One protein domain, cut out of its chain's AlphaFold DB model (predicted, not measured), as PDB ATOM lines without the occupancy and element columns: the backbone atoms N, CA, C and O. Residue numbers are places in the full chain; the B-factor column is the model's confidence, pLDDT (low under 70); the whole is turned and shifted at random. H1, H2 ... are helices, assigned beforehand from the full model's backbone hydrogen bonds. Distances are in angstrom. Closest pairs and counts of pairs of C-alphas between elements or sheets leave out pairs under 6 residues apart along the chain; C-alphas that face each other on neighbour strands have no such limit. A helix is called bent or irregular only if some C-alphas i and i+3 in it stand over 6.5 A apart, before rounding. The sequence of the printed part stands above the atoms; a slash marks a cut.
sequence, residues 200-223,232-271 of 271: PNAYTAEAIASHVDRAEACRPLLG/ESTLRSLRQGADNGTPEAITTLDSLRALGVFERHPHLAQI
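This is residues 200 to 223 and 232 to 271 of the 271 residues of an uncharacterized protein of Rubricoccus marinus (UniProt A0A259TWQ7). Helices H2 and H3 make a V, and the long helix H1 starts beside H3 and runs outward, residues 218 to 223 sticking out. Short H4 and H5 follow H3, folding back toward the start of H2. The printed part has 64 residues with five named helices, H1 to H5 in order, and no named strand; it is all helix, compact, with a radius of gyration of the C-alphas of 11.6 A, spanning 36 by 23 by 19 A.

H1, residues 205 to 223, touches H3, residues 247 to 258, with residues 205 to 209 alone, at a steep tilt of 67 degrees; the closest C-alphas, of Ala 205 and Thr 252, are 5.7 A apart. H2, residues 232 to 243, touches H3 at a steep tilt of 55 degrees, opposite ways; the closest C-alphas, of Ala 242 and Ile 250, are 4.9 A apart. H4, residues 261 to 264, only just touches H1, with 3 pairs of C-alphas within 8 A, the closest those of Ala 209 and Val 261, 6.2 A. H5, residues 266 to 270, is close to but not clearly touching H4. Every O i to N i+4 pair is within hydrogen-bond range in H2 and H3, 13 of 15 in H1 and 0 of 1 in H5, where 1 of 2 O i to N i+3 pairs is; H4 is too short for such a pair.

H1, 26.7 A long, begins at C-alpha 205 (39.030, 2.215, 2.523) and is irregular, C-alphas 217 and 220 being 7.1 A apart. H2 is 16.1 A and H3 16.4 A long; H5 ends at C-alpha 270 (44.835, 2.245, -14.997).

Residues 224 to 231 are cut out, leaving 14.9 A between C-alphas 223 and 232. No link printed whole is long. Residues 200 to 202 and 220 to 223 have pLDDT under 70.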
ATOM      1  N   PRO A 200      48.350   2.787   6.849       59.91
ATOM      2  CA  PRO A 200      47.136   2.613   7.627       59.91
ATOM      3  C   PRO A 200      47.307   1.511   8.677       59.91
ATOM      4  O   PRO A 200      47.538   0.353   8.335       59.91
ATOM      5  N   ASN A 201      47.149   1.853   9.960       51.97
ATOM      6  CA  ASN A 201      47.108   0.861  11.045       51.97
ATOM      7  C   ASN A 201      45.880  -0.064  10.924       51.97
ATOM      8  O   ASN A 201      45.848  -1.141  11.516       51.97
ATOM      9  N   ALA A 202      44.877   0.359  10.151       57.88
ATOM     10  CA  ALA A 202      43.723  -0.424   9.746       57.88
ATOM     11  C   ALA A 202      43.547  -0.311   8.225       57.88
ATOM     12  O   ALA A 202      43.577   0.791   7.682       57.88
ATOM     13  N   TYR A 203      43.319  -1.436   7.546       70.44
ATOM     14  CA  TYR A 203      43.039  -1.494   6.104       70.44
ATOM     15  C   TYR A 203      41.594  -1.067   5.788       70.44
ATOM     16  O   TYR A 203      40.865  -1.782   5.105       70.44
ATOM     17  N   THR A 204      41.143   0.073   6.316       86.12
ATOM     18  CA  THR A 204      39.862   0.650   5.892       86.12
ATOM     19  C   THR A 204      40.049   1.421   4.592       86.12
ATOM     20  O   THR A 204      41.126   1.964   4.320       86.12
ATOM     21  N   ALA A 205      38.993   1.491   3.786       89.38
ATOM     22  CA  ALA A 205      39.030   2.215   2.523       89.38
ATOM     23  C   ALA A 205      39.318   3.711   2.735       89.38
ATOM     24  O   ALA A 205      40.064   4.299   1.962       89.38
ATOM     25  N   GLU A 206      38.816   4.317   3.814       89.19
ATOM     26  CA  GLU A 206      39.054   5.725   4.150       89.19
ATOM     27  C   GLU A 206      40.517   5.990   4.504       89.19
ATOM     28  O   GLU A 206      41.093   6.993   4.079       89.19
ATOM     29  N   ALA A 207      41.136   5.088   5.271       84.25
ATOM     30  CA  ALA A 207      42.533   5.231   5.650       84.25
ATOM     31  C   ALA A 207      43.452   5.046   4.435       84.25
ATOM     32  O   ALA A 207      44.399   5.814   4.260       84.25
ATOM     33  N   ILE A 208      43.134   4.087   3.556       86.94
ATOM     34  CA  ILE A 208      43.843   3.898   2.285       86.94
ATOM     35  C   ILE A 208      43.644   5.116   1.372       86.94
ATOM     36  O   ILE A 208      44.626   5.627   0.846       86.94
ATOM     37  N   ALA A 209      42.421   5.632   1.223       89.62
ATOM     38  CA  ALA A 209      42.134   6.812   0.405       89.62
ATOM     39  C   ALA A 209      42.925   8.044   0.873       89.62
ATOM     40  O   ALA A 209      43.612   8.670   0.074       89.62
ATOM     41  N   SER A 210      42.902   8.339   2.177       86.06
ATOM     42  CA  SER A 210      43.663   9.446   2.777       86.06
ATOM     43  C   SER A 210      45.173   9.297   2.561       86.06
ATOM     44  O   SER A 210      45.877  10.266   2.262       86.06
ATOM     45  N   HIS A 211      45.679   8.066   2.661       82.94
ATOM     46  CA  HIS A 211      47.075   7.766   2.380       82.94
ATOM     47  C   HIS A 211      47.429   7.994   0.901       82.94
ATOM     48  O   HIS A 211      48.444   8.627   0.614       82.94
ATOM     49  N   VAL A 212      46.594   7.513  -0.029       85.56
ATOM     50  CA  VAL A 212      46.763   7.723  -1.477       85.56
ATOM     51  C   VAL A 212      46.762   9.215  -1.804       85.56
ATOM     52  O   VAL A 212      47.695   9.691  -2.444       85.56
ATOM     53  N   ASP A 213      45.781   9.965  -1.298       87.00
ATOM     54  CA  ASP A 213      45.680  11.411  -1.512       87.00
ATOM     55  C   ASP A 213      46.952  12.145  -1.052       87.00
ATOM     56  O   ASP A 213      47.458  13.023  -1.753       87.00
ATOM     57  N   ARG A 214      47.516  11.756   0.099       82.75
ATOM     58  CA  ARG A 214      48.773  12.323   0.606       82.75
ATOM     59  C   ARG A 214      49.974  11.950  -0.263       82.75
ATOM     60  O   ARG A 214      50.781  12.824  -0.568       82.75
ATOM     61  N   ALA A 215      50.110  10.680  -0.639       80.00
ATOM     62  CA  ALA A 215      51.220  10.224  -1.473       80.00
ATOM     63  C   ALA A 215      51.229  10.949  -2.830       80.00
ATOM     64  O   ALA A 215      52.263  11.461  -3.255       80.00
ATOM     65  N   GLU A 216      50.061  11.083  -3.460       82.38
ATOM     66  CA  GLU A 216      49.912  11.780  -4.738       82.38
ATOM     67  C   GLU A 216      50.127  13.296  -4.618       82.38
ATOM     68  O   GLU A 216      50.707  13.901  -5.517       82.38
ATOM     69  N   ALA A 217      49.773  13.918  -3.488       81.94
ATOM     70  CA  ALA A 217      50.114  15.319  -3.230       81.94
ATOM     71  C   ALA A 217      51.637  15.552  -3.129       81.94
ATOM     72  O   ALA A 217      52.131  16.594  -3.561       81.94
ATOM     73  N   CYS A 218      52.391  14.580  -2.603       77.69
ATOM     74  CA  CYS A 218      53.854  14.655  -2.514       77.69
ATOM     75  C   CYS A 218      54.567  14.254  -3.819       77.69
ATOM     76  O   CYS A 218      55.731  14.607  -4.012       77.69
ATOM     77  N   ARG A 219      53.898  13.527  -4.723       73.81
ATOM     78  CA  ARG A 219      54.484  12.956  -5.948       73.81
ATOM     79  C   ARG A 219      55.222  13.972  -6.837       73.81
ATOM     80  O   ARG A 219      56.332  13.648  -7.260       73.81
ATOM     81  N   PRO A 220      54.712  15.194  -7.103       69.06
ATOM     82  CA  PRO A 220      55.448  16.183  -7.898       69.06
ATOM     83  C   PRO A 220      56.805  16.566  -7.294       69.06
ATOM     84  O   PRO A 220      57.714  16.945  -8.026       69.06
ATOM     85  N   LEU A 221      56.946  16.445  -5.972       62.88
ATOM     86  CA  LEU A 221      58.167  16.780  -5.241       62.88
ATOM     87  C   LEU A 221      59.160  15.610  -5.170       62.88
ATOM     88  O   LEU A 221      60.328  15.804  -4.843       62.88
ATOM     89  N   LEU A 222      58.703  14.389  -5.456       57.59
ATOM     90  CA  LEU A 222      59.522  13.178  -5.410       57.59
ATOM     91  C   LEU A 222      60.206  12.859  -6.746       57.59
ATOM     92  O   LEU A 222      61.164  12.085  -6.764       57.59
ATOM     93  N   GLY A 223      59.768  13.466  -7.852       56.47
ATOM     94  CA  GLY A 223      60.327  13.204  -9.180       56.47
ATOM     95  C   GLY A 223      60.253  11.718  -9.558       56.47
ATOM     96  O   GLY A 223      59.292  11.027  -9.230       56.47
ATOM     97  N   GLU A 232      50.511   3.201  -5.598       80.38
ATOM     98  CA  GLU A 232      50.506   2.257  -6.727       80.38
ATOM     99  C   GLU A 232      50.704   0.806  -6.270       80.38
ATOM    100  O   GLU A 232      50.027  -0.102  -6.752       80.38
ATOM    101  N   SER A 233      51.623   0.571  -5.327       78.94
ATOM    102  CA  SER A 233      51.898  -0.764  -4.785       78.94
ATOM    103  C   SER A 233      50.688  -1.338  -4.039       78.94
ATOM    104  O   SER A 233      50.340  -2.507  -4.229       78.94
ATOM    105  N   THR A 234      50.030  -0.533  -3.202       83.44
ATOM    106  CA  THR A 234      48.805  -0.917  -2.490       83.44
ATOM    107  C   THR A 234      47.675  -1.209  -3.470       83.44
ATOM    108  O   THR A 234      47.056  -2.268  -3.373       83.44
ATOM    109  N   LEU A 235      47.442  -0.330  -4.448       88.25
ATOM    110  CA  LEU A 235      46.381  -0.517  -5.439       88.25
ATOM    111  C   LEU A 235      46.626  -1.738  -6.327       88.25
ATOM    112  O   LEU A 235      45.701  -2.516  -6.537       88.25
ATOM    113  N   ARG A 236      47.868  -1.986  -6.760       88.19
ATOM    114  CA  ARG A 236      48.233  -3.200  -7.506       88.19
ATOM    115  C   ARG A 236      48.009  -4.467  -6.687       88.19
ATOM    116  O   ARG A 236      47.513  -5.455  -7.219       88.19
ATOM    117  N   SER A 237      48.344  -4.436  -5.398       87.44
ATOM    118  CA  SER A 237      48.127  -5.579  -4.502       87.44
ATOM    119  C   SER A 237      46.634  -5.866  -4.318       87.44
ATOM    120  O   SER A 237      46.215  -7.020  -4.379       87.44
ATOM    121  N   LEU A 238      45.817  -4.818  -4.157       90.19
ATOM    122  CA  LEU A 238      44.359  -4.936  -4.103       90.19
ATOM    123  C   LEU A 238      43.784  -5.446  -5.432       90.19
ATOM    124  O   LEU A 238      42.932  -6.329  -5.421       90.19
ATOM    125  N   ARG A 239      44.279  -4.948  -6.572       92.00
ATOM    126  CA  ARG A 239      43.878  -5.401  -7.913       92.00
ATOM    127  C   ARG A 239      44.151  -6.886  -8.099       92.00
ATOM    128  O   ARG A 239      43.240  -7.639  -8.411       92.00
ATOM    129  N   GLN A 240      45.373  -7.315  -7.795       92.38
ATOM    130  CA  GLN A 240      45.766  -8.717  -7.861       92.38
ATOM    131  C   GLN A 240      44.911  -9.594  -6.934       92.38
ATOM    132  O   GLN A 240      44.513 -10.691  -7.315       92.38
ATOM    133  N   GLY A 241      44.604  -9.123  -5.720       91.50
ATOM    134  CA  GLY A 241      43.687  -9.816  -4.814       91.50
ATOM    135  C   GLY A 241      42.282  -9.967  -5.403       91.50
ATOM    136  O   GLY A 241      41.701 -11.050  -5.330       91.50
ATOM    137  N   ALA A 242      41.758  -8.911  -6.026       92.50
ATOM    138  CA  ALA A 242      40.449  -8.917  -6.672       92.50
ATOM    139  C   ALA A 242      40.402  -9.834  -7.906       92.50
ATOM    140  O   ALA A 242      39.453 -10.604  -8.040       92.50
ATOM    141  N   ASP A 243      41.442  -9.825  -8.742       94.38
ATOM    142  CA  ASP A 243      41.574 -10.723  -9.900       94.38
ATOM    143  C   ASP A 243      41.636 -12.201  -9.469       94.38
ATOM    144  O   ASP A 243      41.125 -13.082 -10.157       94.38
ATOM    145  N   ASN A 244      42.194 -12.470  -8.283       94.69
ATOM    146  CA  ASN A 244      42.193 -13.789  -7.644       94.69
ATOM    147  C   ASN A 244      40.881 -14.118  -6.900       94.69
ATOM    148  O   ASN A 244      40.796 -15.153  -6.239       94.69
ATOM    149  N   GLY A 245      39.866 -13.250  -6.964       93.75
ATOM    150  CA  GLY A 245      38.554 -13.468  -6.353       93.75
ATOM    151  C   GLY A 245      38.497 -13.248  -4.838       93.75
ATOM    152  O   GLY A 245      37.604 -13.786  -4.189       93.75
ATOM    153  N   THR A 246      39.425 -12.481  -4.258       95.06
ATOM    154  CA  THR A 246      39.433 -12.170  -2.816       95.06
ATOM    155  C   THR A 246      38.335 -11.140  -2.489       95.06
ATOM    156  O   THR A 246      38.458  -9.988  -2.926       95.06
ATOM    157  N   PRO A 247      37.277 -11.489  -1.725       93.75
ATOM    158  CA  PRO A 247      36.136 -10.595  -1.489       93.75
ATOM    159  C   PRO A 247      36.507  -9.281  -0.797       93.75
ATOM    160  O   PRO A 247      35.961  -8.226  -1.124       93.75
ATOM    161  N   GLU A 248      37.463  -9.318   0.130       89.75
ATOM    162  CA  GLU A 248      37.938  -8.145   0.865       89.75
ATOM    163  C   GLU A 248      38.626  -7.146  -0.071       89.75
ATOM    164  O   GLU A 248      38.421  -5.936   0.045       89.75
ATOM    165  N   ALA A 249      39.403  -7.644  -1.036       91.31
ATOM    166  CA  ALA A 249      40.096  -6.815  -2.015       91.31
ATOM    167  C   ALA A 249      39.108  -6.150  -2.987       91.31
ATOM    168  O   ALA A 249      39.218  -4.950  -3.241       91.31
ATOM    169  N   ILE A 250      38.105  -6.902  -3.459       93.56
ATOM    170  CA  ILE A 250      37.010  -6.380  -4.294       93.56
ATOM    171  C   ILE A 250      36.256  -5.279  -3.540       93.56
ATOM    172  O   ILE A 250      36.157  -4.152  -4.022       93.56
ATOM    173  N   THR A 251      35.812  -5.575  -2.315       94.62
ATOM    174  CA  THR A 251      35.056  -4.634  -1.471       94.62
ATOM    175  C   THR A 251      35.852  -3.360  -1.194       94.62
ATOM    176  O   THR A 251      35.309  -2.254  -1.247       94.62
ATOM    177  N   THR A 252      37.153  -3.493  -0.927       92.94
ATOM    178  CA  THR A 252      38.032  -2.344  -0.687       92.94
ATOM    179  C   THR A 252      38.175  -1.491  -1.946       92.94
ATOM    180  O   THR A 252      38.034  -0.275  -1.862       92.94
ATOM    181  N   LEU A 253      38.392  -2.089  -3.124       93.62
ATOM    182  CA  LEU A 253      38.475  -1.347  -4.389       93.62
ATOM    183  C   LEU A 253      37.167  -0.629  -4.739       93.62
ATOM    184  O   LEU A 253      37.206   0.525  -5.168       93.62
ATOM    185  N   ASP A 254      36.022  -1.278  -4.536       95.31
ATOM    186  CA  ASP A 254      34.708  -0.668  -4.751       95.31
ATOM    187  C   ASP A 254      34.495   0.519  -3.806       95.31
ATOM    188  O   ASP A 254      34.042   1.584  -4.228       95.31
ATOM    189  N   SER A 255      34.913   0.376  -2.546       96.50
ATOM    190  CA  SER A 255      34.872   1.454  -1.556       96.50
ATOM    191  C   SER A 255      35.799   2.613  -1.933       96.50
ATOM    192  O   SER A 255      35.409   3.770  -1.819       96.50
ATOM    193  N   LEU A 256      37.001   2.339  -2.452       95.00
ATOM    194  CA  LEU A 256      37.912   3.381  -2.943       95.00
ATOM    195  C   LEU A 256      37.338   4.134  -4.155       95.00
ATOM    196  O   LEU A 256      37.513   5.351  -4.242       95.00
ATOM    197  N   ARG A 257      36.606   3.450  -5.052       95.69
ATOM    198  CA  ARG A 257      35.829   4.114  -6.119       95.69
ATOM    199  C   ARG A 257      34.725   4.986  -5.536       95.69
ATOM    200  O   ARG A 257      34.616   6.146  -5.909       95.69
ATOM    201  N   ALA A 258      33.953   4.476  -4.579       97.19
ATOM    202  CA  ALA A 258      32.889   5.248  -3.934       97.19
ATOM    203  C   ALA A 258      33.416   6.497  -3.197       97.19
ATOM    204  O   ALA A 258      32.750   7.528  -3.174       97.19
ATOM    205  N   LEU A 259      34.632   6.429  -2.641       96.75
ATOM    206  CA  LEU A 259      35.328   7.554  -2.009       96.75
ATOM    207  C   LEU A 259      35.949   8.547  -3.011       96.75
ATOM    208  O   LEU A 259      36.550   9.543  -2.595       96.75
ATOM    209  N   GLY A 260      35.833   8.306  -4.318       96.44
ATOM    210  CA  GLY A 260      36.280   9.231  -5.358       96.44
ATOM    211  C   GLY A 260      37.796   9.246  -5.604       96.44
ATOM    212  O   GLY A 260      38.323  10.250  -6.088       96.44
ATOM    213  N   VAL A 261      38.530   8.211  -5.174       94.50
ATOM    214  CA  VAL A 261      40.007   8.190  -5.240       94.50
ATOM    215  C   VAL A 261      40.498   8.243  -6.686       94.50
ATOM    216  O   VAL A 261      41.434   8.973  -7.001       94.50
ATOM    217  N   PHE A 262      39.855   7.499  -7.582       94.94
ATOM    218  CA  PHE A 262      40.281   7.376  -8.978       94.94
ATOM    219  C   PHE A 262      39.880   8.587  -9.826       94.94
ATOM    220  O   PHE A 262      40.532   8.894 -10.817       94.94
ATOM    221  N   GLU A 263      38.847   9.316  -9.415       95.38
ATOM    222  CA  GLU A 263      38.442  10.592  -9.992       95.38
ATOM    223  C   GLU A 263      39.445  11.694  -9.640       95.38
ATOM    224  O   GLU A 263      39.771  12.523 -10.490       95.38
ATOM    225  N   ARG A 264      39.966  11.692  -8.402       94.25
ATOM    226  CA  ARG A 264      41.032  12.614  -7.974       94.25
ATOM    227  C   ARG A 264      42.387  12.271  -8.587       94.25
ATOM    228  O   ARG A 264      43.140  13.187  -8.909       94.25
ATOM    229  N   HIS A 265      42.665  10.981  -8.795       91.31
ATOM    230  CA  HIS A 265      43.945  10.476  -9.309       91.31
ATOM    231  C   HIS A 265      43.750   9.554 -10.528       91.31
ATOM    232  O   HIS A 265      43.905   8.334 -10.415       91.31
ATOM    233  N   PRO A 266      43.428  10.100 -11.719       91.12
ATOM    234  CA  PRO A 266      43.029   9.296 -12.880       91.12
ATOM    235  C   PRO A 266      44.083   8.307 -13.387       91.12
ATOM    236  O   PRO A 266      43.736   7.277 -13.965       91.12
ATOM    237  N   HIS A 267      45.375   8.580 -13.176       86.50
ATOM    238  CA  HIS A 267      46.449   7.654 -13.555       86.50
ATOM    239  C   HIS A 267      46.425   6.363 -12.731       86.50
ATOM    240  O   HIS A 267      46.846   5.323 -13.231       86.50
ATOM    241  N   LEU A 268      45.892   6.397 -11.507       88.50
ATOM    242  CA  LEU A 268      45.780   5.219 -10.647       88.50
ATOM    243  C   LEU A 268      44.651   4.276 -11.078       88.50
ATOM    244  O   LEU A 268      44.680   3.098 -10.736       88.50
ATOM    245  N   ALA A 269      43.673   4.756 -11.854       86.75
ATOM    246  CA  ALA A 269      42.576   3.931 -12.368       86.75
ATOM    247  C   ALA A 269      43.040   2.878 -13.393       86.75
ATOM    248  O   ALA A 269      42.315   1.926 -13.686       86.75
ATOM    249  N   GLN A 270      44.232   3.082 -13.958       81.75
ATOM    250  CA  GLN A 270      44.835   2.245 -14.997       81.75
ATOM    251  C   GLN A 270      45.695   1.108 -14.421       81.75
ATOM    252  O   GLN A 270      46.219   0.302 -15.188       81.75
ATOM    253  N   ILE A 271      45.847   1.063 -13.091       77.94
ATOM    254  CA  ILE A 271      46.560   0.019 -12.339       77.94
ATOM    255  C   ILE A 271      45.630  -1.174 -12.087       77.94
ATOM    256  O   ILE A 271      46.144  -2.307 -12.180       77.94
TER     257      ILE A 271